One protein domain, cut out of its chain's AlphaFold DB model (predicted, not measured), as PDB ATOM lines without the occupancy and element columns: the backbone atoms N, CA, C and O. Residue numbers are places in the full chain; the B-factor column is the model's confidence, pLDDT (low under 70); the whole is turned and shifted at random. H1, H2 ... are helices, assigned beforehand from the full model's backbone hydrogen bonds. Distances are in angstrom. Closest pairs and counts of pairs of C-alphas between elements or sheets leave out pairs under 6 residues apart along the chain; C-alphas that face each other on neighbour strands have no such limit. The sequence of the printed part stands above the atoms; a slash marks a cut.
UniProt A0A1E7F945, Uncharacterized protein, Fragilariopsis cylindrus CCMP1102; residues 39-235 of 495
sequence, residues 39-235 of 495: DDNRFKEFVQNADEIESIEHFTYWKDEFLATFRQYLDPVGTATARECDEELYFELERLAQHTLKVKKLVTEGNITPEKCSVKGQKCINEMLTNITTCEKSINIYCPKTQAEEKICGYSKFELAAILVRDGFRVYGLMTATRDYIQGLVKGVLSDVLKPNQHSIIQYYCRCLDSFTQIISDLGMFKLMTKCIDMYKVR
ATOM      1  N   ASP A  39     125.414 171.036 136.670       63.62
ATOM      2  CA  ASP A  39     124.073 170.504 136.450       63.62
ATOM      3  C   ASP A  39     123.193 171.531 135.706       63.62
ATOM      4  O   ASP A  39     122.628 171.201 134.666       63.62
ATOM      5  N   ASP A  40     123.165 172.801 136.142       69.94
ATOM      6  CA  ASP A  40     122.352 173.870 135.525       69.94
ATOM      7  C   ASP A  40     122.755 174.200 134.071       69.94
ATOM      8  O   ASP A  40     121.899 174.338 133.195       69.94
ATOM      9  N   ASN A  41     124.057 174.274 133.769       78.00
ATOM     10  CA  ASN A  41     124.526 174.554 132.404       78.00
ATOM     11  C   ASN A  41     124.204 173.403 131.441       78.00
ATOM     12  O   ASN A  41     123.685 173.639 130.349       78.00
ATOM     13  N   ARG A  42     124.458 172.154 131.858       76.31
ATOM     14  CA  ARG A  42     124.161 170.968 131.043       76.31
ATOM     15  C   ARG A  42     122.655 170.760 130.872       76.31
ATOM     16  O   ARG A  42     122.213 170.329 129.810       76.31
ATOM     17  N   PHE A  43     121.865 171.095 131.890       80.31
ATOM     18  CA  PHE A  43     120.407 171.135 131.817       80.31
ATOM     19  C   PHE A  43     119.930 172.131 130.755       80.31
ATOM     20  O   PHE A  43     119.177 171.758 129.856       80.31
ATOM     21  N   LYS A  44     120.432 173.370 130.794       81.06
ATOM     22  CA  LYS A  44     120.087 174.414 129.818       81.06
ATOM     23  C   LYS A  44     120.496 174.050 128.391       81.06
ATOM     24  O   LYS A  44     119.702 174.270 127.482       81.06
ATOM     25  N   GLU A  45     121.664 173.444 128.188       81.50
ATOM     26  CA  GLU A  45     122.111 172.942 126.879       81.50
ATOM     27  C   GLU A  45     121.160 171.862 126.321       81.50
ATOM     28  O   GLU A  45     120.676 171.974 125.195       81.50
ATOM     29  N   PHE A  46     120.787 170.863 127.131       78.25
ATOM     30  CA  PHE A  46     119.828 169.827 126.720       78.25
ATOM     31  C   PHE A  46     118.424 170.375 126.422       78.25
ATOM     32  O   PHE A  46     117.751 169.883 125.514       78.25
ATOM     33  N   VAL A  47     117.977 171.384 127.174       83.81
ATOM     34  CA  VAL A  47     116.676 172.036 126.966       83.81
ATOM     35  C   VAL A  47     116.686 172.952 125.735       83.81
ATOM     36  O   VAL A  47     115.659 173.054 125.069       83.81
ATOM     37  N   GLN A  48     117.818 173.555 125.357       84.12
ATOM     38  CA  GLN A  48     117.932 174.322 124.106       84.12
ATOM     39  C   GLN A  48     117.715 173.440 122.868       84.12
ATOM     40  O   GLN A  48     116.971 173.830 121.967       84.12
ATOM     41  N   ASN A  49     118.250 172.215 122.867       81.50
ATOM     42  CA  ASN A  49     118.033 171.244 121.784       81.50
ATOM     43  C   ASN A  49     116.551 170.834 121.630       81.50
ATOM     44  O   ASN A  49     116.142 170.321 120.591       81.50
ATOM     45  N   ALA A  50     115.710 171.091 122.638       82.25
ATOM     46  CA  ALA A  50     114.282 170.797 122.577       82.25
ATOM     47  C   ALA A  50     113.495 171.720 121.616       82.25
ATOM     48  O   ALA A  50     112.358 171.401 121.243       82.25
ATOM     49  N   ASP A  51     114.087 172.831 121.161       81.50
ATOM     50  CA  ASP A  51     113.485 173.692 120.136       81.50
ATOM     51  C   ASP A  51     113.299 172.953 118.790       81.50
ATOM     52  O   ASP A  51     112.386 173.302 118.037       81.50
ATOM     53  N   GLU A  52     114.036 171.865 118.526       86.81
ATOM     54  CA  GLU A  52     113.929 171.025 117.315       86.81
ATOM     55  C   GLU A  52     112.745 170.029 117.329       86.81
ATOM     56  O   GLU A  52     112.464 169.347 116.343       86.81
ATOM     57  N   ILE A  53     111.996 169.925 118.433       88.75
ATOM     58  CA  ILE A  53     110.970 168.878 118.601       88.75
ATOM     59  C   ILE A  53     109.685 169.198 117.817       88.75
ATOM     60  O   ILE A  53     108.832 169.942 118.297       88.75
ATOM     61  N   GLU A  54     109.525 168.662 116.608       88.44
ATOM     62  CA  GLU A  54     108.369 168.951 115.734       88.44
ATOM     63  C   GLU A  54     107.124 168.068 115.953       88.44
ATOM     64  O   GLU A  54     106.037 168.409 115.482       88.44
ATOM     65  N   SER A  55     107.247 166.923 116.633       90.25
ATOM     66  CA  SER A  55     106.163 165.933 116.757       90.25
ATOM     67  C   SER A  55     106.100 165.268 118.133       90.25
ATOM     68  O   SER A  55     107.059 165.297 118.903       90.25
ATOM     69  N   ILE A  56     104.968 164.621 118.439       89.31
ATOM     70  CA  ILE A  56     104.782 163.865 119.693       89.31
ATOM     71  C   ILE A  56     105.743 162.670 119.736       89.31
ATOM     72  O   ILE A  56     106.256 162.315 120.797       89.31
ATOM     73  N   GLU A  57     105.991 162.050 118.587       91.06
ATOM     74  CA  GLU A  57     106.938 160.955 118.414       91.06
ATOM     75  C   GLU A  57     108.376 161.427 118.689       91.06
ATOM     76  O   GLU A  57     109.071 160.794 119.485       91.06
ATOM     77  N   HIS A  58     108.782 162.577 118.134       91.69
ATOM     78  CA  HIS A  58     110.089 163.186 118.408       91.69
ATOM     79  C   HIS A  58     110.206 163.600 119.887       91.69
ATOM     80  O   HIS A  58     111.201 163.274 120.531       91.69
ATOM     81  N   PHE A  59     109.161 164.203 120.470       91.69
ATOM     82  CA  PHE A  59     109.131 164.519 121.903       91.69
ATOM     83  C   PHE A  59     109.312 163.268 122.760       91.69
ATOM     84  O   PHE A  59     110.057 163.301 123.729       91.69
ATOM     85  N   THR A  60     108.651 162.161 122.410       92.06
ATOM     86  CA  THR A  60     108.738 160.914 123.183       92.06
ATOM     87  C   THR A  60     110.168 160.378 123.201       92.06
ATOM     88  O   THR A  60     110.656 160.045 124.277       92.06
ATOM     89  N   TYR A  61     110.841 160.376 122.044       92.88
ATOM     90  CA  TYR A  61     112.243 159.972 121.918       92.88
ATOM     91  C   TYR A  61     113.178 160.885 122.728       92.88
ATOM     92  O   TYR A  61     113.870 160.410 123.628       92.88
ATOM     93  N   TRP A  62     113.120 162.202 122.489       93.56
ATOM     94  CA  TRP A  62     113.930 163.200 123.202       93.56
ATOM     95  C   TRP A  62     113.735 163.118 124.722       93.56
ATOM     96  O   TRP A  62     114.692 163.166 125.486       93.56
ATOM     97  N   LYS A  63     112.489 162.941 125.174       93.62
ATOM     98  CA  LYS A  63     112.126 162.831 126.590       93.62
ATOM     99  C   LYS A  63     112.722 161.571 127.226       93.62
ATOM    100  O   LYS A  63     113.160 161.633 128.371       93.62
ATOM    101  N   ASP A  64     112.757 160.444 126.518       93.38
ATOM    102  CA  ASP A  64     113.372 159.215 127.033       93.38
ATOM    103  C   ASP A  64     114.917 159.337 127.095       93.38
ATOM    104  O   ASP A  64     115.507 158.945 128.105       93.38
ATOM    105  N   GLU A  65     115.574 159.968 126.108       92.00
ATOM    106  CA  GLU A  65     117.022 160.280 126.149       92.00
ATOM    107  C   GLU A  65     117.394 161.287 127.249       92.00
ATOM    108  O   GLU A  65     118.365 161.085 127.989       92.00
ATOM    109  N   PHE A  66     116.607 162.358 127.385       90.62
ATOM    110  CA  PHE A  66     116.750 163.364 128.434       90.62
ATOM    111  C   PHE A  66     116.680 162.704 129.813       90.62
ATOM    112  O   PHE A  66     117.605 162.842 130.613       90.62
ATOM    113  N   LEU A  67     115.637 161.913 130.082       91.81
ATOM    114  CA  LEU A  67     115.486 161.233 131.370       91.81
ATOM    115  C   LEU A  67     116.599 160.212 131.622       91.81
ATOM    116  O   LEU A  67     117.083 160.127 132.749       91.81
ATOM    117  N   ALA A  68     117.036 159.464 130.604       91.19
ATOM    118  CA  ALA A  68     118.154 158.532 130.738       91.19
ATOM    119  C   ALA A  68     119.460 159.256 131.114       91.19
ATOM    120  O   ALA A  68     120.186 158.791 131.994       91.19
ATOM    121  N   THR A  69     119.720 160.414 130.501       88.06
ATOM    122  CA  THR A  69     120.917 161.231 130.755       88.06
ATOM    123  C   THR A  69     120.865 161.930 132.115       88.06
ATOM    124  O   THR A  69     121.865 161.948 132.832       88.06
ATOM    125  N   PHE A  70     119.712 162.485 132.501       85.75
ATOM    126  CA  PHE A  70     119.569 163.217 133.762       85.75
ATOM    127  C   PHE A  70     119.462 162.314 134.991       85.75
ATOM    128  O   PHE A  70     119.866 162.729 136.073       85.75
ATOM    129  N   ARG A  71     119.027 161.057 134.844       88.25
ATOM    130  CA  ARG A  71     118.865 160.110 135.963       88.25
ATOM    131  C   ARG A  71     120.112 159.916 136.837       88.25
ATOM    132  O   ARG A  71     119.958 159.572 138.001       88.25
ATOM    133  N   GLN A  72     121.321 160.118 136.310       87.50
ATOM    134  CA  GLN A  72     122.560 160.011 137.098       87.50
ATOM    135  C   GLN A  72     122.873 161.248 137.963       87.50
ATOM    136  O   GLN A  72     123.770 161.181 138.800       87.50
ATOM    137  N   TYR A  73     122.168 162.363 137.742       85.75
ATOM    138  CA  TYR A  73     122.335 163.637 138.455       85.75
ATOM    139  C   TYR A  73     121.226 163.908 139.477       85.75
ATOM    140  O   TYR A  73     121.426 164.698 140.392       85.75
ATOM    141  N   LEU A  74     120.068 163.262 139.319       89.62
ATOM    142  CA  LEU A  74     118.911 163.424 140.198       89.62
ATOM    143  C   LEU A  74     119.018 162.512 141.420       89.62
ATOM    144  O   LEU A  74     119.375 161.337 141.288       89.62
ATOM    145  N   ASP A  75     118.631 163.012 142.591       92.06
ATOM    146  CA  ASP A  75     118.462 162.158 143.767       92.06
ATOM    147  C   ASP A  75     117.244 161.231 143.569       92.06
ATOM    148  O   ASP A  75     116.136 161.721 143.317       92.06
ATOM    149  N   PRO A  76     117.385 159.894 143.689       93.19
ATOM    150  CA  PRO A  76     116.248 158.982 143.633       93.19
ATOM    151  C   PRO A  76     115.170 159.276 144.683       93.19
ATOM    152  O   PRO A  76     113.993 159.055 144.390       93.19
ATOM    153  N   VAL A  77     115.543 159.774 145.871       94.88
ATOM    154  CA  VAL A  77     114.578 160.106 146.935       94.88
ATOM    155  C   VAL A  77     113.819 161.380 146.573       94.88
ATOM    156  O   VAL A  77     112.598 161.319 146.431       94.88
ATOM    157  N   GLY A  78     114.513 162.485 146.287       94.69
ATOM    158  CA  GLY A  78     113.876 163.715 145.804       94.69
ATOM    159  C   GLY A  78     113.035 163.513 144.537       94.69
ATOM    160  O   GLY A  78     111.955 164.088 144.407       94.69
ATOM    161  N   THR A  79     113.443 162.623 143.626       94.44
ATOM    162  CA  THR A  79     112.650 162.275 142.430       94.44
ATOM    163  C   THR A  79     111.344 161.554 142.793       94.44
ATOM    164  O   THR A  79     110.329 161.732 142.114       94.44
ATOM    165  N   ALA A  80     111.339 160.735 143.848       94.94
ATOM    166  CA  ALA A  80     110.121 160.109 144.357       94.94
ATOM    167  C   ALA A  80     109.210 161.147 145.036       94.94
ATOM    168  O   ALA A  80     108.033 161.229 144.690       94.94
ATOM    169  N   THR A  81     109.754 162.010 145.896       95.88
ATOM    170  CA  THR A  81     108.981 163.057 146.585       95.88
ATOM    171  C   THR A  81     108.383 164.076 145.606       95.88
ATOM    172  O   THR A  81     107.184 164.346 145.656       95.88
ATOM    173  N   ALA A  82     109.152 164.555 144.621       95.81
ATOM    174  CA  ALA A  82     108.645 165.440 143.566       95.81
ATOM    175  C   ALA A  82     107.504 164.796 142.751       95.81
ATOM    176  O   ALA A  82     106.587 165.480 142.294       95.81
ATOM    177  N   ARG A  83     107.531 163.466 142.573       96.12
ATOM    178  CA  ARG A  83     106.452 162.713 141.916       96.12
ATOM    179  C   ARG A  83     105.186 162.640 142.766       96.12
ATOM    180  O   ARG A  83     104.096 162.705 142.203       96.12
ATOM    181  N   GLU A  84     105.326 162.445 144.071       95.88
ATOM    182  CA  GLU A  84     104.194 162.402 144.999       95.88
ATOM    183  C   GLU A  84     103.478 163.758 145.014       95.88
ATOM    184  O   GLU A  84     102.267 163.801 144.788       95.88
ATOM    185  N   CYS A  85     104.230 164.860 145.106       96.25
ATOM    186  CA  CYS A  85     103.678 166.214 145.009       96.25
ATOM    187  C   CYS A  85     103.033 166.517 143.636       96.25
ATOM    188  O   CYS A  85     102.029 167.227 143.589       96.25
ATOM    189  N   ASP A  86     103.549 165.975 142.519       95.81
ATOM    190  CA  ASP A  86     102.922 166.121 141.186       95.81
ATOM    191  C   ASP A  86     101.551 165.447 141.099       95.81
ATOM    192  O   ASP A  86     100.592 166.049 140.609       95.81
ATOM    193  N   GLU A  87     101.436 164.204 141.577       95.31
ATOM    194  CA  GLU A  87     100.154 163.497 141.565       95.31
ATOM    195  C   GLU A  87      99.175 164.111 142.591       95.31
ATOM    196  O   GLU A  87      97.995 164.245 142.267       95.31
ATOM    197  N   GLU A  88      99.629 164.573 143.764       95.56
ATOM    198  CA  GLU A  88      98.792 165.296 144.742       95.56
ATOM    199  C   GLU A  88      98.209 166.593 144.154       95.56
ATOM    200  O   GLU A  88      96.987 166.778 144.131       95.56
ATOM    201  N   LEU A  89      99.053 167.453 143.575       96.25
ATOM    202  CA  LEU A  89      98.593 168.676 142.915       96.25
ATOM    203  C   LEU A  89      97.697 168.374 141.702       96.25
ATOM    204  O   LEU A  89      96.729 169.096 141.446       96.25
ATOM    205  N   TYR A  90      97.961 167.290 140.968       95.62
ATOM    206  CA  TYR A  90      97.073 166.838 139.899       95.62
ATOM    207  C   TYR A  90      95.671 166.473 140.416       95.62
ATOM    208  O   TYR A  90      94.686 166.799 139.747       95.62
ATOM    209  N   PHE A  91      95.555 165.825 141.580       95.25
ATOM    210  CA  PHE A  91      94.254 165.494 142.174       95.25
ATOM    211  C   PHE A  91      93.467 166.745 142.577       95.25
ATOM    212  O   PHE A  91      92.282 166.837 142.239       95.25
ATOM    213  N   GLU A  92      94.107 167.732 143.208       96.25
ATOM    214  CA  GLU A  92      93.440 168.993 143.568       96.25
ATOM    215  C   GLU A  92      93.022 169.799 142.326       96.25
ATOM    216  O   GLU A  92      91.885 170.269 142.236       96.25
ATOM    217  N   LEU A  93      93.856 169.851 141.283       96.25
ATOM    218  CA  LEU A  93      93.478 170.461 140.003       96.25
ATOM    219  C   LEU A  93      92.343 169.693 139.288       96.25
ATOM    220  O   LEU A  93      91.472 170.317 138.675       96.25
ATOM    221  N   GLU A  94      92.292 168.355 139.375       94.44
ATOM    222  CA  GLU A  94      91.167 167.548 138.865       94.44
ATOM    223  C   GLU A  94      89.874 167.808 139.669       94.44
ATOM    224  O   GLU A  94      88.776 167.814 139.092       94.44
ATOM    225  N   ARG A  95      89.976 168.064 140.978       95.44
ATOM    226  CA  ARG A  95      88.854 168.465 141.842       95.44
ATOM    227  C   ARG A  95      88.349 169.863 141.480       95.44
ATOM    228  O   ARG A  95      87.149 170.022 141.230       95.44
ATOM    229  N   LEU A  96      89.244 170.840 141.343       96.75
ATOM    230  CA  LEU A  96      88.917 172.195 140.890       96.75
ATOM    231  C   LEU A  96      88.223 172.171 139.521       96.75
ATOM    232  O   LEU A  96      87.117 172.698 139.389       96.75
ATOM    233  N   ALA A  97      88.792 171.469 138.534       95.31
ATOM    234  CA  ALA A  97      88.200 171.321 137.203       95.31
ATOM    235  C   ALA A  97      86.762 170.767 137.245       95.31
ATOM    236  O   ALA A  97      85.893 171.219 136.493       95.31
ATOM    237  N   GLN A  98      86.478 169.813 138.141       94.56
ATOM    238  CA  GLN A  98      85.124 169.290 138.339       94.56
ATOM    239  C   GLN A  98      84.168 170.348 138.909       94.56
ATOM    240  O   GLN A  98      83.038 170.445 138.430       94.56
ATOM    241  N   HIS A  99      84.591 171.159 139.883       95.69
ATOM    242  CA  HIS A  99      83.753 172.230 140.436       95.69
ATOM    243  C   HIS A  99      83.534 173.377 139.439       95.69
ATOM    244  O   HIS A  99      82.390 173.795 139.252       95.69
ATOM    245  N   THR A 100      84.553 173.794 138.684       96.19
ATOM    246  CA  THR A 100      84.395 174.767 137.587       96.19
ATOM    247  C   THR A 100      83.396 174.279 136.527       96.19
ATOM    248  O   THR A 100      82.572 175.056 136.038       96.19
ATOM    249  N   LEU A 101      83.385 172.978 136.207       94.50
ATOM    250  CA  LEU A 101      82.373 172.392 135.318       94.50
ATOM    251  C   LEU A 101      80.963 172.352 135.929       94.50
ATOM    252  O   LEU A 101      79.997 172.549 135.188       94.50
ATOM    253  N   LYS A 102      80.817 172.127 137.245       96.25
ATOM    254  CA  LYS A 102      79.514 172.236 137.934       96.25
ATOM    255  C   LYS A 102      78.969 173.667 137.831       96.25
ATOM    256  O   LYS A 102      77.826 173.835 137.411       96.25
ATOM    257  N   VAL A 103      79.794 174.682 138.114       97.25
ATOM    258  CA  VAL A 103      79.422 176.105 137.980       97.25
ATOM    259  C   VAL A 103      79.023 176.426 136.537       97.25
ATOM    260  O   VAL A 103      77.934 176.947 136.308       97.25
ATOM    261  N   LYS A 104      79.826 176.017 135.542       95.44
ATOM    262  CA  LYS A 104      79.484 176.175 134.117       95.44
ATOM    263  C   LYS A 104      78.139 175.530 133.757       95.44
ATOM    264  O   LYS A 104      77.371 176.118 133.000       95.44
ATOM    265  N   LYS A 105      77.834 174.342 134.296       96.25
ATOM    266  CA  LYS A 105      76.545 173.666 134.075       96.25
ATOM    267  C   LYS A 105      75.383 174.470 134.665       96.25
ATOM    268  O   LYS A 105      74.390 174.671 133.973       96.25
ATOM    269  N   LEU A 106      75.530 174.983 135.886       97.12
ATOM    270  CA  LEU A 106      74.516 175.821 136.537       97.12
ATOM    271  C   LEU A 106      74.283 177.143 135.783       97.12
ATOM    272  O   LEU A 106      73.134 177.557 135.655       97.12
ATOM    273  N   VAL A 107      75.329 177.744 135.201       95.94
ATOM    274  CA  VAL A 107      75.195 178.877 134.263       95.94
ATOM    275  C   VAL A 107      74.361 178.481 133.036       95.94
ATOM    276  O   VAL A 107      73.392 179.160 132.710       95.94
ATOM    277  N   THR A 108      74.663 177.354 132.377       95.50
ATOM    278  CA  THR A 108      73.882 176.905 131.200       95.50
ATOM    279  C   THR A 108      72.441 176.494 131.517       95.50
ATOM    280  O   THR A 108      71.597 176.503 130.627       95.50
ATOM    281  N   GLU A 109      72.148 176.142 132.769       96.25
ATOM    282  CA  GLU A 109      70.798 175.828 133.254       96.25
ATOM    283  C   GLU A 109      70.009 177.075 133.696       96.25
ATOM    284  O   GLU A 109      68.856 176.942 134.095       96.25
ATOM    285  N   GLY A 110      70.610 178.272 133.665       96.31
ATOM    286  CA  GLY A 110      69.986 179.507 134.162       96.31
ATOM    287  C   GLY A 110      69.918 179.612 135.692       96.31
ATOM    288  O   GLY A 110      69.315 180.544 136.215       96.31
ATOM    289  N   ASN A 111      70.556 178.693 136.425       97.00
ATOM    290  CA  ASN A 111      70.659 178.727 137.892       97.00
ATOM    291  C   ASN A 111      71.643 179.801 138.395       97.00
ATOM    292  O   ASN A 111      71.643 180.127 139.588       97.00
ATOM    293  N   ILE A 112      72.496 180.307 137.499       97.31
ATOM    294  CA  ILE A 112      73.409 181.435 137.700       97.31
ATOM    295  C   ILE A 112      73.292 182.330 136.460       97.31
ATOM    296  O   ILE A 112      73.540 181.881 135.341       97.31
ATOM    297  N   THR A 113      72.913 183.585 136.668       96.06
ATOM    298  CA  THR A 113      72.766 184.642 135.655       96.06
ATOM    299  C   THR A 113      73.309 185.955 136.235       96.06
ATOM    300  O   THR A 113      73.420 186.034 137.460       96.06
ATOM    301  N   PRO A 114      73.607 186.990 135.424       94.00
ATOM    302  CA  PRO A 114      74.114 188.263 135.951       94.00
ATOM    303  C   PRO A 114      73.137 188.934 136.933       94.00
ATOM    304  O   PRO A 114      73.549 189.524 137.921       94.00
ATOM    305  N   GLU A 115      71.829 188.782 136.696       94.62
ATOM    306  CA  GLU A 115      70.770 189.363 137.531       94.62
ATOM    307  C   GLU A 115      70.434 188.524 138.777       94.62
ATOM    308  O   GLU A 115      69.927 189.054 139.766       94.62
ATOM    309  N   LYS A 116      70.616 187.196 138.712       94.25
ATOM    310  CA  LYS A 116      70.144 186.248 139.737       94.25
ATOM    311  C   LYS A 116      71.069 185.045 139.880       94.25
ATOM    312  O   LYS A 116      71.301 184.303 138.923       94.25
ATOM    313  N   CYS A 117      71.479 184.778 141.116       96.62
ATOM    314  CA  CYS A 117      72.166 183.555 141.515       96.62
ATOM    315  C   CYS A 117      71.284 182.765 142.493       96.62
ATOM    316  O   CYS A 117      70.877 183.281 143.531       96.62
ATOM    317  N   SER A 118      70.964 181.513 142.161       97.44
ATOM    318  CA  SER A 118      70.259 180.610 143.085       97.44
ATOM    319  C   SER A 118      71.142 180.242 144.285       97.44
ATOM    320  O   SER A 118      72.364 180.198 144.157       97.44
ATOM    321  N   VAL A 119      70.550 179.865 145.426       97.38
ATOM    322  CA  VAL A 119      71.301 179.373 146.608       97.38
ATOM    323  C   VAL A 119      72.237 178.214 146.233       97.38
ATOM    324  O   VAL A 119      73.400 178.180 146.629       97.38
ATOM    325  N   LYS A 120      71.764 177.302 145.374       97.19
ATOM    326  CA  LYS A 120      72.556 176.205 144.795       97.19
ATOM    327  C   LYS A 120      73.718 176.705 143.925       97.19
ATOM    328  O   LYS A 120      74.811 176.144 143.985       97.19
ATOM    329  N   GLY A 121      73.484 177.745 143.126       97.25
ATOM    330  CA  GLY A 121      74.511 178.457 142.369       97.25
ATOM    331  C   GLY A 121      75.586 179.035 143.282       97.25
ATOM    332  O   GLY A 121      76.765 178.737 143.100       97.25
ATOM    333  N   GLN A 122      75.173 179.768 144.319       97.44
ATOM    334  CA  GLN A 122      76.078 180.404 145.271       97.44
ATOM    335  C   GLN A 122      76.901 179.383 146.064       97.44
ATOM    336  O   GLN A 122      78.115 179.546 146.172       97.44
ATOM    337  N   LYS A 123      76.280 178.296 146.550       97.75
ATOM    338  CA  LYS A 123      76.997 177.192 147.210       97.75
ATOM    339  C   LYS A 123      78.064 176.601 146.286       97.75
ATOM    340  O   LYS A 123      79.206 176.444 146.698       97.75
ATOM    341  N   CYS A 124      77.736 176.366 145.013       97.75
ATOM    342  CA  CYS A 124      78.688 175.810 144.050       97.75
ATOM    343  C   CYS A 124      79.831 176.783 143.681       97.75
ATOM    344  O   CYS A 124      80.966 176.342 143.491       97.75
ATOM    345  N   ILE A 125      79.561 178.093 143.624       97.56
ATOM    346  CA  ILE A 125      80.593 179.137 143.479       97.56
ATOM    347  C   ILE A 125      81.523 179.138 144.698       97.56
ATOM    348  O   ILE A 125      82.740 179.119 144.527       97.56
ATOM    349  N   ASN A 126      80.972 179.105 145.914       97.69
ATOM    350  CA  ASN A 126      81.759 179.077 147.147       97.69
ATOM    351  C   ASN A 126      82.632 177.810 147.218       97.69
ATOM    352  O   ASN A 126      83.833 177.920 147.438       97.69
ATOM    353  N   GLU A 127      82.078 176.627 146.919       97.50
ATOM    354  CA  GLU A 127      82.854 175.383 146.803       97.50
ATOM    355  C   GLU A 127      83.989 175.503 145.769       97.50
ATOM    356  O   GLU A 127      85.094 175.018 146.002       97.50
ATOM    357  N   MET A 128      83.742 176.124 144.608       97.69
ATOM    358  CA  MET A 128      84.787 176.349 143.604       97.69
ATOM    359  C   MET A 128      85.899 177.248 144.159       97.69
ATOM    360  O   MET A 128      87.066 176.911 143.989       97.69
ATOM    361  N   LEU A 129      85.557 178.341 144.847       97.75
ATOM    362  CA  LEU A 129      86.522 179.262 145.458       97.75
ATOM    363  C   LEU A 129      87.365 178.582 146.548       97.75
ATOM    364  O   LEU A 129      88.582 178.743 146.540       97.75
ATOM    365  N   THR A 130      86.767 177.750 147.405       97.88
ATOM    366  CA  THR A 130      87.521 176.950 148.388       97.88
ATOM    367  C   THR A 130      88.549 176.049 147.698       97.88
ATOM    368  O   THR A 130      89.711 176.038 148.091       97.88
ATOM    369  N   ASN A 131      88.165 175.353 146.618       96.88
ATOM    370  CA  ASN A 131      89.105 174.527 145.848       96.88
ATOM    371  C   ASN A 131      90.192 175.360 145.137       96.88
ATOM    372  O   ASN A 131      91.306 174.867 144.968       96.88
ATOM    373  N   ILE A 132      89.903 176.606 144.735       97.69
ATOM    374  CA  ILE A 132      90.908 177.533 144.185       97.69
ATOM    375  C   ILE A 132      91.971 177.844 145.245       97.69
ATOM    376  O   ILE A 132      93.156 177.691 144.958       97.69
ATOM    377  N   THR A 133      91.565 178.194 146.469       97.19
ATOM    378  CA  THR A 133      92.486 178.462 147.589       97.19
ATOM    379  C   THR A 133      93.253 177.212 148.042       97.19
ATOM    380  O   THR A 133      94.417 177.312 148.422       97.19
ATOM    381  N   THR A 134      92.665 176.012 147.959       96.75
ATOM    382  CA  THR A 134      93.418 174.760 148.172       96.75
ATOM    383  C   THR A 134      94.481 174.569 147.090       96.75
ATOM    384  O   THR A 134      95.656 174.411 147.415       96.75
ATOM    385  N   CYS A 135      94.105 174.665 145.807       96.06
ATOM    386  CA  CYS A 135      95.045 174.527 144.689       96.06
ATOM    387  C   CYS A 135      96.183 175.551 144.757       96.06
ATOM    388  O   CYS A 135      97.326 175.210 144.489       96.06
ATOM    389  N   GLU A 136      95.881 176.798 145.110       95.00
ATOM    390  CA  GLU A 136      96.849 177.877 145.327       95.00
ATOM    391  C   GLU A 136      97.927 177.489 146.354       95.00
ATOM    392  O   GLU A 136      99.121 177.586 146.058       95.00
ATOM    393  N   LYS A 137      97.522 176.981 147.526       94.00
ATOM    394  CA  LYS A 137      98.450 176.482 148.553       94.00
ATOM    395  C   LYS A 137      99.298 175.328 148.019       94.00
ATOM    396  O   LYS A 137     100.522 175.373 148.138       94.00
ATOM    397  N   SER A 138      98.678 174.346 147.362       94.94
ATOM    398  CA  SER A 138      99.386 173.211 146.753       94.94
ATOM    399  C   SER A 138     100.387 173.651 145.673       94.94
ATOM    400  O   SER A 138     101.493 173.126 145.630       94.94
ATOM    401  N   ILE A 139     100.059 174.650 144.842       94.75
ATOM    402  CA  ILE A 139     100.964 175.221 143.824       94.75
ATOM    403  C   ILE A 139     102.186 175.874 144.474       94.75
ATOM    404  O   ILE A 139     103.307 175.671 144.009       94.75
ATOM    405  N   ASN A 140     101.977 176.647 145.542       91.50
ATOM    406  CA  ASN A 140     103.061 177.333 146.245       91.50
ATOM    407  C   ASN A 140     104.015 176.353 146.959       91.50
ATOM    408  O   ASN A 140     105.200 176.648 147.051       91.50
ATOM    409  N   ILE A 141     103.527 175.190 147.410       91.50
ATOM    410  CA  ILE A 141     104.349 174.116 148.007       91.50
ATOM    411  C   ILE A 141     105.067 173.277 146.931       91.50
ATOM    412  O   ILE A 141     106.204 172.856 147.126       91.50
ATOM    413  N   TYR A 142     104.416 173.040 145.790       94.25
ATOM    414  CA  TYR A 142     104.903 172.179 144.702       94.25
ATOM    415  C   TYR A 142     106.106 172.742 143.927       94.25
ATOM    416  O   TYR A 142     106.839 171.988 143.288       94.25
ATOM    417  N   CYS A 143     106.304 174.062 143.928       91.94
ATOM    418  CA  CYS A 143     107.337 174.709 143.121       91.94
ATOM    419  C   CYS A 143     108.296 175.530 144.000       91.94
ATOM    420  O   CYS A 143     108.071 176.732 144.173       91.94
ATOM    421  N   PRO A 144     109.352 174.903 144.563       90.94
ATOM    422  CA  PRO A 144     110.303 175.591 145.428       90.94
ATOM    423  C   PRO A 144     111.071 176.661 144.643       90.94
ATOM    424  O   PRO A 144     111.675 176.394 143.600       90.94
ATOM    425  N   LYS A 145     111.044 177.891 145.157       90.44
ATOM    426  CA  LYS A 145     111.631 179.092 144.542       90.44
ATOM    427  C   LYS A 145     113.042 179.349 145.058       90.44
ATOM    428  O   LYS A 145     113.886 179.880 144.335       90.44
ATOM    429  N   THR A 146     113.308 178.964 146.305       91.00
ATOM    430  CA  THR A 146     114.595 179.159 146.983       91.00
ATOM    431  C   THR A 146     115.227 177.839 147.420       91.00
ATOM    432  O   THR A 146     114.545 176.851 147.673       91.00
ATOM    433  N   GLN A 147     116.551 177.832 147.605       89.75
ATOM    434  CA  GLN A 147     117.277 176.659 148.118       89.75
ATOM    435  C   GLN A 147     116.869 176.276 149.560       89.75
ATOM    436  O   GLN A 147     117.171 175.178 150.028       89.75
ATOM    437  N   ALA A 148     116.222 177.183 150.299       93.50
ATOM    438  CA  ALA A 148     115.631 176.867 151.596       93.50
ATOM    439  C   ALA A 148     114.349 176.038 151.419       93.50
ATOM    440  O   ALA A 148     114.206 175.008 152.072       93.50
ATOM    441  N   GLU A 149     113.478 176.429 150.487       93.00
ATOM    442  CA  GLU A 149     112.273 175.670 150.127       93.00
ATOM    443  C   GLU A 149     112.616 174.296 149.542       93.00
ATOM    444  O   GLU A 149     112.037 173.311 149.979       93.00
ATOM    445  N   GLU A 150     113.618 174.180 148.659       93.50
ATOM    446  CA  GLU A 150     114.063 172.878 148.111       93.50
ATOM    447  C   GLU A 150     114.419 171.866 149.223       93.50
ATOM    448  O   GLU A 150     114.099 170.680 149.133       93.50
ATOM    449  N   LYS A 151     115.026 172.334 150.325       93.38
ATOM    450  CA  LYS A 151     115.342 171.495 151.496       93.38
ATOM    451  C   LYS A 151     114.113 171.105 152.317       93.38
ATOM    452  O   LYS A 151     114.135 170.046 152.934       93.38
ATOM    453  N   ILE A 152     113.087 171.954 152.359       94.25
ATOM    454  CA  ILE A 152     111.829 171.695 153.079       94.25
ATOM    455  C   ILE A 152     110.962 170.718 152.277       94.25
ATOM    456  O   ILE A 152     110.437 169.763 152.838       94.25
ATOM    457  N   CYS A 153     110.858 170.928 150.963       94.00
ATOM    458  CA  CYS A 153     110.110 170.073 150.043       94.00
ATOM    459  C   CYS A 153     110.771 168.698 149.836       94.00
ATOM    460  O   CYS A 153     110.094 167.749 149.453       94.00
ATOM    461  N   GLY A 154     112.080 168.575 150.087       95.06
ATOM    462  CA  GLY A 154     112.832 167.326 149.920       95.06
ATOM    463  C   GLY A 154     113.243 167.027 148.475       95.06
ATOM    464  O   GLY A 154     113.685 165.919 148.189       95.06
ATOM    465  N   TYR A 155     113.113 167.996 147.567       95.19
ATOM    466  CA  TYR A 155     113.512 167.900 146.163       95.19
ATOM    467  C   TYR A 155     113.926 169.270 145.622       95.19
ATOM    468  O   TYR A 155     113.419 170.304 146.065       95.19
ATOM    469  N   SER A 156     114.830 169.290 144.643       92.62
ATOM    470  CA  SER A 156     115.172 170.518 143.928       92.62
ATOM    471  C   SER A 156     114.233 170.752 142.745       92.62
ATOM    472  O   SER A 156     113.527 169.860 142.259       92.62
ATOM    473  N   LYS A 157     114.294 171.965 142.199       90.81
ATOM    474  CA  LYS A 157     113.651 172.306 140.923       90.81
ATOM    475  C   LYS A 157     114.090 171.425 139.739       90.81
ATOM    476  O   LYS A 157     113.350 171.343 138.760       90.81
ATOM    477  N   PHE A 158     115.244 170.749 139.806       90.69
ATOM    478  CA  PHE A 158     115.710 169.843 138.748       90.69
ATOM    479  C   PHE A 158     115.017 168.473 138.796       90.69
ATOM    480  O   PHE A 158     114.628 167.963 137.741       90.69
ATOM    481  N   GLU A 159     114.771 167.904 139.985       93.88
ATOM    482  CA  GLU A 159     113.891 166.733 140.114       93.88
ATOM    483  C   GLU A 159     112.483 167.076 139.614       93.88
ATOM    484  O   GLU A 159     111.944 166.363 138.765       93.88
ATOM    485  N   LEU A 160     111.923 168.210 140.053       93.88
ATOM    486  CA  LEU A 160     110.614 168.697 139.603       93.88
ATOM    487  C   LEU A 160     110.536 168.829 138.070       93.88
ATOM    488  O   LEU A 160     109.587 168.354 137.444       93.88
ATOM    489  N   ALA A 161     111.557 169.417 137.446       92.56
ATOM    490  CA  ALA A 161     111.658 169.526 135.997       92.56
ATOM    491  C   ALA A 161     111.654 168.163 135.286       92.56
ATOM    492  O   ALA A 161     110.983 167.996 134.263       92.56
ATOM    493  N   ALA A 162     112.363 167.170 135.828       93.44
ATOM    494  CA  ALA A 162     112.373 165.819 135.279       93.44
ATOM    495  C   ALA A 162     110.999 165.135 135.395       93.44
ATOM    496  O   ALA A 162     110.577 164.452 134.457       93.44
ATOM    497  N   ILE A 163     110.263 165.359 136.490       95.38
ATOM    498  CA  ILE A 163     108.871 164.905 136.646       95.38
ATOM    499  C   ILE A 163     107.960 165.547 135.591       95.38
ATOM    500  O   ILE A 163     107.260 164.829 134.868       95.38
ATOM    501  N   LEU A 164     108.036 166.871 135.432       94.44
ATOM    502  CA  LEU A 164     107.264 167.617 134.436       94.44
ATOM    503  C   LEU A 164     107.531 167.122 133.005       94.44
ATOM    504  O   LEU A 164     106.581 166.899 132.252       94.44
ATOM    505  N   VAL A 165     108.795 166.883 132.636       94.38
ATOM    506  CA  VAL A 165     109.163 166.321 131.324       94.38
ATOM    507  C   VAL A 165     108.628 164.899 131.160       94.38
ATOM    508  O   VAL A 165     107.983 164.606 130.149       94.38
ATOM    509  N   ARG A 166     108.832 164.022 132.154       94.69
ATOM    510  CA  ARG A 166     108.377 162.620 132.122       94.69
ATOM    511  C   ARG A 166     106.888 162.500 131.839       94.69
ATOM    512  O   ARG A 166     106.489 161.678 131.010       94.69
ATOM    513  N   ASP A 167     106.091 163.328 132.504       92.19
ATOM    514  CA  ASP A 167     104.634 163.274 132.428       92.19
ATOM    515  C   ASP A 167     104.063 164.244 131.372       92.19
ATOM    516  O   ASP A 167     102.848 164.446 131.295       92.19
ATOM    517  N   GLY A 168     104.921 164.808 130.510       92.88
ATOM    518  CA  GLY A 168     104.534 165.604 129.341       92.88
ATOM    519  C   GLY A 168     103.865 166.934 129.691       92.88
ATOM    520  O   GLY A 168     102.948 167.360 128.990       92.88
ATOM    521  N   PHE A 169     104.282 167.563 130.792       93.88
ATOM    522  CA  PHE A 169     103.722 168.805 131.339       93.88
ATOM    523  C   PHE A 169     102.212 168.727 131.636       93.88
ATOM    524  O   PHE A 169     101.505 169.737 131.621       93.88
ATOM    525  N   ARG A 170     101.706 167.520 131.935       92.38
ATOM    526  CA  ARG A 170     100.294 167.231 132.245       92.38
ATOM    527  C   ARG A 170      99.697 168.185 133.283       92.38
ATOM    528  O   ARG A 170      98.596 168.685 133.062       92.38
ATOM    529  N   VAL A 171     100.397 168.414 134.396       93.25
ATOM    530  CA  VAL A 171      99.932 169.283 135.489       93.25
ATOM    531  C   VAL A 171      99.760 170.723 135.003       93.25
ATOM    532  O   VAL A 171      98.676 171.281 135.142       93.25
ATOM    533  N   TYR A 172     100.754 171.287 134.311       93.38
ATOM    534  CA  TYR A 172     100.647 172.625 133.717       93.38
ATOM    535  C   TYR A 172      99.551 172.724 132.636       93.38
ATOM    536  O   TYR A 172      98.831 173.722 132.552       93.38
ATOM    537  N   GLY A 173      99.345 171.664 131.846       92.19
ATOM    538  CA  GLY A 173      98.229 171.576 130.897       92.19
ATOM    539  C   GLY A 173      96.855 171.596 131.572       92.19
ATOM    540  O   GLY A 173      95.901 172.133 131.012       92.19
ATOM    541  N   LEU A 174      96.759 171.057 132.789       92.69
ATOM    542  CA  LEU A 174      95.548 171.107 133.603       92.69
ATOM    543  C   LEU A 174      95.364 172.498 134.238       92.69
ATOM    544  O   LEU A 174      94.285 173.068 134.100       92.69
ATOM    545  N   MET A 175      96.423 173.069 134.826       94.44
ATOM    546  CA  MET A 175      96.456 174.423 135.408       94.44
ATOM    547  C   MET A 175      96.028 175.519 134.425       94.44
ATOM    548  O   MET A 175      95.187 176.362 134.737       94.44
ATOM    549  N   THR A 176      96.629 175.531 133.233       92.94
ATOM    550  CA  THR A 176      96.342 176.543 132.206       92.94
ATOM    551  C   THR A 176      94.889 176.466 131.766       92.94
ATOM    552  O   THR A 176      94.202 177.480 131.721       92.94
ATOM    553  N   ALA A 177      94.373 175.260 131.541       91.12
ATOM    554  CA  ALA A 177      92.984 175.081 131.159       91.12
ATOM    555  C   ALA A 177      91.990 175.415 132.288       91.12
ATOM    556  O   ALA A 177      90.965 176.038 132.002       91.12
ATOM    557  N   THR A 178      92.257 175.072 133.557       94.00
ATOM    558  CA  THR A 178      91.390 175.494 134.678       94.00
ATOM    559  C   THR A 178      91.379 177.010 134.826       94.00
ATOM    560  O   THR A 178      90.298 177.591 134.925       94.00
ATOM    561  N   ARG A 179      92.545 177.666 134.748       95.00
ATOM    562  CA  ARG A 179      92.671 179.132 134.732       95.00
ATOM    563  C   ARG A 179      91.850 179.758 133.612       95.00
ATOM    564  O   ARG A 179      91.024 180.626 133.883       95.00
ATOM    565  N   ASP A 180      92.043 179.307 132.377       92.81
ATOM    566  CA  ASP A 180      91.376 179.871 131.202       92.81
ATOM    567  C   ASP A 180      89.845 179.678 131.289       92.81
ATOM    568  O   ASP A 180      89.080 180.572 130.917       92.81
ATOM    569  N   TYR A 181      89.378 178.563 131.871       91.44
ATOM    570  CA  TYR A 181      87.956 178.343 132.160       91.44
ATOM    571  C   TYR A 181      87.392 179.259 133.242       91.44
ATOM    572  O   TYR A 181      86.314 179.825 133.051       91.44
ATOM    573  N   ILE A 182      88.096 179.409 134.364       95.56
ATOM    574  CA  ILE A 182      87.676 180.285 135.462       95.56
ATOM    575  C   ILE A 182      87.643 181.736 134.969       95.56
ATOM    576  O   ILE A 182      86.627 182.406 135.133       95.56
ATOM    577  N   GLN A 183      88.680 182.197 134.263       95.25
ATOM    578  CA  GLN A 183      88.697 183.528 133.648       95.25
ATOM    579  C   GLN A 183      87.559 183.723 132.636       95.25
ATOM    580  O   GLN A 183      86.985 184.807 132.584       95.25
ATOM    581  N   GLY A 184      87.205 182.694 131.860       93.88
ATOM    582  CA  GLY A 184      86.059 182.734 130.950       93.88
ATOM    583  C   GLY A 184      84.711 182.895 131.659       93.88
ATOM    584  O   GLY A 184      83.844 183.611 131.166       93.88
ATOM    585  N   LEU A 185      84.538 182.274 132.829       94.25
ATOM    586  CA  LEU A 185      83.341 182.461 133.657       94.25
ATOM    587  C   LEU A 185      83.312 183.859 134.300       94.25
ATOM    588  O   LEU A 185      82.267 184.505 134.271       94.25
ATOM    589  N   VAL A 186      84.448 184.335 134.824       94.62
ATOM    590  CA  VAL A 186      84.604 185.646 135.495       94.62
ATOM    591  C   VAL A 186      84.432 186.828 134.544       94.62
ATOM    592  O   VAL A 186      83.790 187.804 134.907       94.62
ATOM    593  N   LYS A 187      84.965 186.743 133.319       93.94
ATOM    594  CA  LYS A 187      84.764 187.756 132.263       93.94
ATOM    595  C   LYS A 187      83.372 187.683 131.618       93.94
ATOM    596  O   LYS A 187      83.037 188.535 130.802       93.94
ATOM    597  N   GLY A 188      82.612 186.632 131.923       93.38
ATOM    598  CA  GLY A 188      81.242 186.420 131.476       93.38
ATOM    599  C   GLY A 188      80.265 186.527 132.643       93.38
ATOM    600  O   GLY A 188      80.302 187.472 133.415       93.38
ATOM    601  N   VAL A 189      79.396 185.525 132.785       93.38
ATOM    602  CA  VAL A 189      78.233 185.542 133.694       93.38
ATOM    603  C   VAL A 189      78.575 185.773 135.176       93.38
ATOM    604  O   VAL A 189      77.701 186.190 135.929       93.38
ATOM    605  N   LEU A 190      79.808 185.509 135.617       94.44
ATOM    606  CA  LEU A 190      80.201 185.707 137.015       94.44
ATOM    607  C   LEU A 190      80.725 187.118 137.339       94.44
ATOM    608  O   LEU A 190      80.989 187.364 138.515       94.44
ATOM    609  N   SER A 191      80.867 188.031 136.367       94.88
ATOM    610  CA  SER A 191      81.390 189.390 136.615       94.88
ATOM    611  C   SER A 191      80.605 190.124 137.703       94.88
ATOM    612  O   SER A 191      81.201 190.680 138.624       94.88
ATOM    613  N   ASP A 192      79.277 190.026 137.617       93.00
ATOM    614  CA  ASP A 192      78.321 190.792 138.419       93.00
ATOM    615  C   ASP A 192      77.811 189.984 139.632       93.00
ATOM    616  O   ASP A 192      77.197 190.526 140.548       93.00
ATOM    617  N   VAL A 193      78.086 188.673 139.649       94.81
ATOM    618  CA  VAL A 193      77.668 187.727 140.701       94.81
ATOM    619  C   VAL A 193      78.729 187.588 141.798       94.81
ATOM    620  O   VAL A 193      78.400 187.304 142.952       94.81
ATOM    621  N   LEU A 194      80.010 187.748 141.456       95.31
ATOM    622  CA  LEU A 194      81.115 187.592 142.401       95.31
ATOM    623  C   LEU A 194      81.334 188.855 143.235       95.31
ATOM    624  O   LEU A 194      81.440 189.966 142.720       95.31
ATOM    625  N   LYS A 195      81.499 188.663 144.545       95.62
ATOM    626  CA  LYS A 195      81.878 189.736 145.475       95.62
ATOM    627  C   LYS A 195      83.348 190.154 145.258       95.62
ATOM    628  O   LYS A 195      84.151 189.326 144.818       95.62
ATOM    629  N   PRO A 196      83.764 191.384 145.622       94.44
ATOM    630  CA  PRO A 196      85.144 191.852 145.426       94.44
ATOM    631  C   PRO A 196      86.225 190.941 146.039       94.44
ATOM    632  O   PRO A 196      87.256 190.695 145.417       94.44
ATOM    633  N   ASN A 197      85.961 190.359 147.213       95.62
ATOM    634  CA  ASN A 197      86.854 189.390 147.860       95.62
ATOM    635  C   ASN A 197      86.918 188.024 147.145       95.62
ATOM    636  O   ASN A 197      87.870 187.274 147.322       95.62
ATOM    637  N   GLN A 198      85.919 187.681 146.331       96.00
ATOM    638  CA  GLN A 198      85.931 186.468 145.512       96.00
ATOM    639  C   GLN A 198      86.725 186.693 144.217       96.00
ATOM    640  O   GLN A 198      87.443 185.799 143.770       96.00
ATOM    641  N   HIS A 199      86.668 187.906 143.656       94.31
ATOM    642  CA  HIS A 199      87.547 188.318 142.556       94.31
ATOM    643  C   HIS A 199      89.025 188.295 142.965       94.31
ATOM    644  O   HIS A 199      89.847 187.795 142.196       94.31
ATOM    645  N   SER A 200      89.380 188.766 144.168       95.56
ATOM    646  CA  SER A 200      90.781 188.758 144.627       95.56
ATOM    647  C   SER A 200      91.351 187.343 144.794       95.56
ATOM    648  O   SER A 200      92.476 187.110 144.355       95.56
ATOM    649  N   ILE A 201      90.572 186.378 145.307       96.12
ATOM    650  CA  ILE A 201      90.958 184.950 145.369       96.12
ATOM    651  C   ILE A 201      91.316 184.417 143.971       96.12
ATOM    652  O   ILE A 201      92.372 183.816 143.770       96.12
ATOM    653  N   ILE A 202      90.471 184.682 142.969       95.94
ATOM    654  CA  ILE A 202      90.706 184.208 141.596       95.94
ATOM    655  C   ILE A 202      91.928 184.893 140.964       95.94
ATOM    656  O   ILE A 202      92.715 184.240 140.271       95.94
ATOM    657  N   GLN A 203      92.112 186.195 141.199       95.19
ATOM    658  CA  GLN A 203      93.292 186.925 140.725       95.19
ATOM    659  C   GLN A 203      94.583 186.399 141.363       95.19
ATOM    660  O   GLN A 203      95.585 186.253 140.663       95.19
ATOM    661  N   TYR A 204      94.564 186.080 142.659       95.44
ATOM    662  CA  TYR A 204      95.724 185.535 143.361       95.44
ATOM    663  C   TYR A 204      96.114 184.152 142.818       95.44
ATOM    664  O   TYR A 204      97.273 183.945 142.460       95.44
ATOM    665  N   TYR A 205      95.146 183.254 142.598       96.12
ATOM    666  CA  TYR A 205      95.388 181.974 141.917       96.12
ATOM    667  C   TYR A 205      96.008 182.144 140.520       96.12
ATOM    668  O   TYR A 205      96.935 181.414 140.166       96.12
ATOM    669  N   CYS A 206      95.564 183.136 139.736       94.69
ATOM    670  CA  CYS A 206      96.199 183.439 138.448       94.69
ATOM    671  C   CYS A 206      97.674 183.842 138.630       94.69
ATOM    672  O   CYS A 206      98.534 183.284 137.952       94.69
ATOM    673  N   ARG A 207      97.984 184.718 139.600       94.88
ATOM    674  CA  ARG A 207      99.367 185.123 139.920       94.88
ATOM    675  C   ARG A 207     100.241 183.949 140.380       94.88
ATOM    676  O   ARG A 207     101.415 183.907 140.020       94.88
ATOM    677  N   CYS A 208      99.699 182.978 141.118       94.06
ATOM    678  CA  CYS A 208     100.425 181.750 141.471       94.06
ATOM    679  C   CYS A 208     100.818 180.931 140.230       94.06
ATOM    680  O   CYS A 208     101.944 180.440 140.154       94.06
ATOM    681  N   LEU A 209      99.936 180.828 139.232       94.62
ATOM    682  CA  LEU A 209     100.242 180.147 137.968       94.62
ATOM    683  C   LEU A 209     101.247 180.911 137.102       94.62
ATOM    684  O   LEU A 209     102.089 180.291 136.447       94.62
ATOM    685  N   ASP A 210     101.200 182.239 137.121       93.56
ATOM    686  CA  ASP A 210     102.188 183.071 136.437       93.56
ATOM    687  C   ASP A 210     103.563 182.956 137.136       93.56
ATOM    688  O   ASP A 210     104.579 182.788 136.465       93.56
ATOM    689  N   SER A 211     103.600 182.892 138.475       92.12
ATOM    690  CA  SER A 211     104.823 182.611 139.250       92.12
ATOM    691  C   SER A 211     105.396 181.218 138.973       92.12
ATOM    692  O   SER A 211     106.611 181.100 138.835       92.12
ATOM    693  N   PHE A 212     104.561 180.177 138.861       93.88
ATOM    694  CA  PHE A 212     105.001 178.849 138.414       93.88
ATOM    695  C   PHE A 212     105.612 178.927 137.009       93.88
ATOM    696  O   PHE A 212     106.705 178.421 136.762       93.88
ATOM    697  N   THR A 213     104.929 179.618 136.092       93.38
ATOM    698  CA  THR A 213     105.378 179.782 134.703       93.38
ATOM    699  C   THR A 213     106.736 180.485 134.625       93.38
ATOM    700  O   THR A 213     107.583 180.063 133.837       93.38
ATOM    701  N   GLN A 214     106.977 181.495 135.470       92.75
ATOM    702  CA  GLN A 214     108.269 182.176 135.563       92.75
ATOM    703  C   GLN A 214     109.391 181.217 135.982       92.75
ATOM    704  O   GLN A 214     110.404 181.153 135.298       92.75
ATOM    705  N   ILE A 215     109.191 180.400 137.023       90.31
ATOM    706  CA  ILE A 215     110.214 179.450 137.503       90.31
ATOM    707  C   ILE A 215     110.582 178.440 136.403       90.31
ATOM    708  O   ILE A 215     111.760 178.177 136.159       90.31
ATOM    709  N   ILE A 216     109.592 177.921 135.668       91.06
ATOM    710  CA  ILE A 216     109.837 177.024 134.526       91.06
ATOM    711  C   ILE A 216     110.513 177.760 133.347       91.06
ATOM    712  O   ILE A 216     111.260 177.149 132.577       91.06
ATOM    713  N   SER A 217     110.308 179.073 133.210       91.12
ATOM    714  CA  SER A 217     111.039 179.918 132.257       91.12
ATOM    715  C   SER A 217     112.493 180.157 132.672       91.12
ATOM    716  O   SER A 217     113.367 180.131 131.807       91.12
ATOM    717  N   ASP A 218     112.777 180.319 133.964       89.00
ATOM    718  CA  ASP A 218     114.136 180.511 134.493       89.00
ATOM    719  C   ASP A 218     114.996 179.237 134.342       89.00
ATOM    720  O   ASP A 218     116.214 179.303 134.154       89.00
ATOM    721  N   LEU A 219     114.346 178.066 134.326       88.31
ATOM    722  CA  LEU A 219     114.932 176.778 133.927       88.31
ATOM    723  C   LEU A 219     115.110 176.625 132.401       88.31
ATOM    724  O   LEU A 219     115.611 175.603 131.936       88.31
ATOM    725  N   GLY A 220     114.679 177.600 131.595       89.94
ATOM    726  CA  GLY A 220     114.713 177.558 130.126       89.94
ATOM    727  C   GLY A 220     113.635 176.675 129.480       89.94
ATOM    728  O   GLY A 220     113.528 176.624 128.256       89.94
ATOM    729  N   MET A 221     112.803 175.997 130.273       91.06
ATOM    730  CA  MET A 221     111.867 174.971 129.800       91.06
ATOM    731  C   MET A 221     110.549 175.524 129.249       91.06
ATOM    732  O   MET A 221     109.772 174.761 128.674       91.06
ATOM    733  N   PHE A 222     110.260 176.818 129.422       91.00
ATOM    734  CA  PHE A 222     108.966 177.405 129.054       91.00
ATOM    735  C   PHE A 222     108.570 177.131 127.592       91.00
ATOM    736  O   PHE A 222     107.458 176.663 127.344       91.00
ATOM    737  N   LYS A 223     109.494 177.308 126.633       91.00
ATOM    738  CA  LYS A 223     109.253 176.993 125.210       91.00
ATOM    739  C   LYS A 223     108.821 175.539 125.006       91.00
ATOM    740  O   LYS A 223     107.788 175.283 124.388       91.00
ATOM    741  N   LEU A 224     109.600 174.598 125.546       91.81
ATOM    742  CA  LEU A 224     109.335 173.161 125.480       91.81
ATOM    743  C   LEU A 224     107.967 172.830 126.096       91.81
ATOM    744  O   LEU A 224     107.161 172.138 125.480       91.81
ATOM    745  N   MET A 225     107.678 173.377 127.275       92.50
ATOM    746  CA  MET A 225     106.418 173.185 127.987       92.50
ATOM    747  C   MET A 225     105.204 173.633 127.153       92.50
ATOM    748  O   MET A 225     104.242 172.872 127.005       92.50
ATOM    749  N   THR A 226     105.254 174.830 126.554       91.06
ATOM    750  CA  THR A 226     104.197 175.324 125.655       91.06
ATOM    751  C   THR A 226     104.070 174.447 124.405       91.06
ATOM    752  O   THR A 226     102.963 174.016 124.071       91.06
ATOM    753  N   LYS A 227     105.195 174.107 123.759       90.12
ATOM    754  CA  LYS A 227     105.238 173.273 122.544       90.12
ATOM    755  C   LYS A 227     104.625 171.890 122.783       90.12
ATOM    756  O   LYS A 227     103.807 171.435 121.984       90.12
ATOM    757  N   CYS A 228     104.943 171.250 123.909       88.81
ATOM    758  CA  CYS A 228     104.359 169.972 124.322       88.81
ATOM    759  C   CYS A 228     102.839 170.043 124.462       88.81
ATOM    760  O   CYS A 228     102.125 169.207 123.903       88.81
ATOM    761  N   ILE A 229     102.330 171.058 125.162       87.12
ATOM    762  CA  ILE A 229     100.887 171.260 125.318       87.12
ATOM    763  C   ILE A 229     100.201 171.451 123.965       87.12
ATOM    764  O   ILE A 229      99.160 170.835 123.721       87.12
ATOM    765  N   ASP A 230     100.770 172.255 123.070       87.31
ATOM    766  CA  ASP A 230     100.161 172.511 121.765       87.31
ATOM    767  C   ASP A 230     100.177 171.266 120.867       87.31
ATOM    768  O   ASP A 230      99.157 170.949 120.246       87.31
ATOM    769  N   MET A 231     101.245 170.460 120.904       85.81
ATOM    770  CA  MET A 231     101.256 169.131 120.279       85.81
ATOM    771  C   MET A 231     100.143 168.223 120.836       85.81
ATOM    772  O   MET A 231      99.440 167.557 120.065       85.81
ATOM    773  N   TYR A 232      99.901 168.227 122.153       81.00
ATOM    774  CA  TYR A 232      98.796 167.467 122.751       81.00
ATOM    775  C   TYR A 232      97.401 168.015 122.394       81.00
ATOM    776  O   TYR A 232      96.478 167.208 122.234       81.00
ATOM    777  N   LYS A 233      97.231 169.331 122.195       79.06
ATOM    778  CA  LYS A 233      95.974 169.944 121.702       79.06
ATOM    779  C   LYS A 233      95.670 169.561 120.249       79.06
ATOM    780  O   LYS A 233      94.518 169.286 119.915       79.06
ATOM    781  N   VAL A 234      96.688 169.524 119.385       62.53
ATOM    782  CA  VAL A 234      96.561 169.264 117.933       62.53
ATOM    783  C   VAL A 234      96.236 167.794 117.612       62.53
ATOM    784  O   VAL A 234      95.898 167.464 116.472       62.53
ATOM    785  N   ARG A 235      96.274 166.903 118.618       54.44
ATOM    786  CA  ARG A 235      96.111 165.447 118.484       54.44
ATOM    787  C   ARG A 235      95.014 165.075 117.473       54.44
ATOM    788  O   ARG A 235      93.838 165.354 117.726       54.44
TER     789      ARG A 235
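AT A GLANCE: This is residues 39 to 235 of the 495 residues of an uncharacterized protein of Fragilariopsis cylindrus CCMP1102 (UniProt A0A1E7F945). Four helices, H3, H4, H7 and H8, make a long up-and-down bundle, each running against the one before it in the chain. At one end H1 and H2 lie side by side, opposite ways, as a separate pair, with the shorter H6 and H9 between this pair and the bundle and little H5 beside the end of H4. The printed part has 197 residues with nine named helices, H1 to H9 in order, and no named strand; its class is all helix. It is compact, with a radius of gyration of the C-alphas of 18.7 A, yet elongated, spanning 58 by 38 by 22 A.

IN THESE COORDINATES: Find C-alpha 76 at (116.248, 158.982, 143.633); from there H3, the longest helix, runs 47.7 A to C-alpha 108 at (73.882, 176.905, 131.200). H4, residues 119 to 142, covers 34.4 A, H7, residues 170 to 186, 24.4 A, and H8, residues 196 to 218, 33.0 A. Look for H1 at residues 39 to 52, 21.7 A, and H2 at 56 to 70, 20.4 A. H5 is residues 147 to 153, 9.9 A, and H6 157 to 166, 14.1 A. H9, residues 222 to 233, runs 16.7 A and ends at C-alpha 233, (95.974, 169.944, 121.702).

HOW THE PARTS SIT: Start at H3: it touches H4, with C-alphas His 99 and Met 128 closest at 5.3 A, in a hairpin at a shallow tilt of 19 degrees, opposite ways. H3 also touches H7, closest at Tyr 90 and Val 171, 5.8 A. H8 touches residues 129 to 140 of H4, closest at Glu 136 and Tyr 205, 5.5 A, and forms a hairpin with H7, closest at Arg 179 and Cys 206, 6.7 A. H3 and H8 are apart. Residues 78 to 86 of H3 touch H6, closest at Thr 79 and Glu 159, 5.2 A, at a steep tilt of 63 degrees. H6 touches H2, closest at Lys 63 and Val 165, 6.6 A. H9 touches H1, Leu 224 to Ala 50 being closest at 6.2 A. H1 and H2 are close but not clearly touching, at a shallow tilt of 13 degrees. H5 touches no helix. Every O i to N i+4 pair is within hydrogen-bond range in H2, H3, H4, H6, H8 and H9; in H1 7 of 10 are, in H5 2 of 3, in H7 12 of 13.

THE WHOLE: The C-alphas farthest apart, Gln 72 and Glu 115, are 59.5 A from each other. The printed part has no cut and no long link. Mean pLDDT of the printed part is 92.2; residues 39 to 40 and 234 to 235 are under 70.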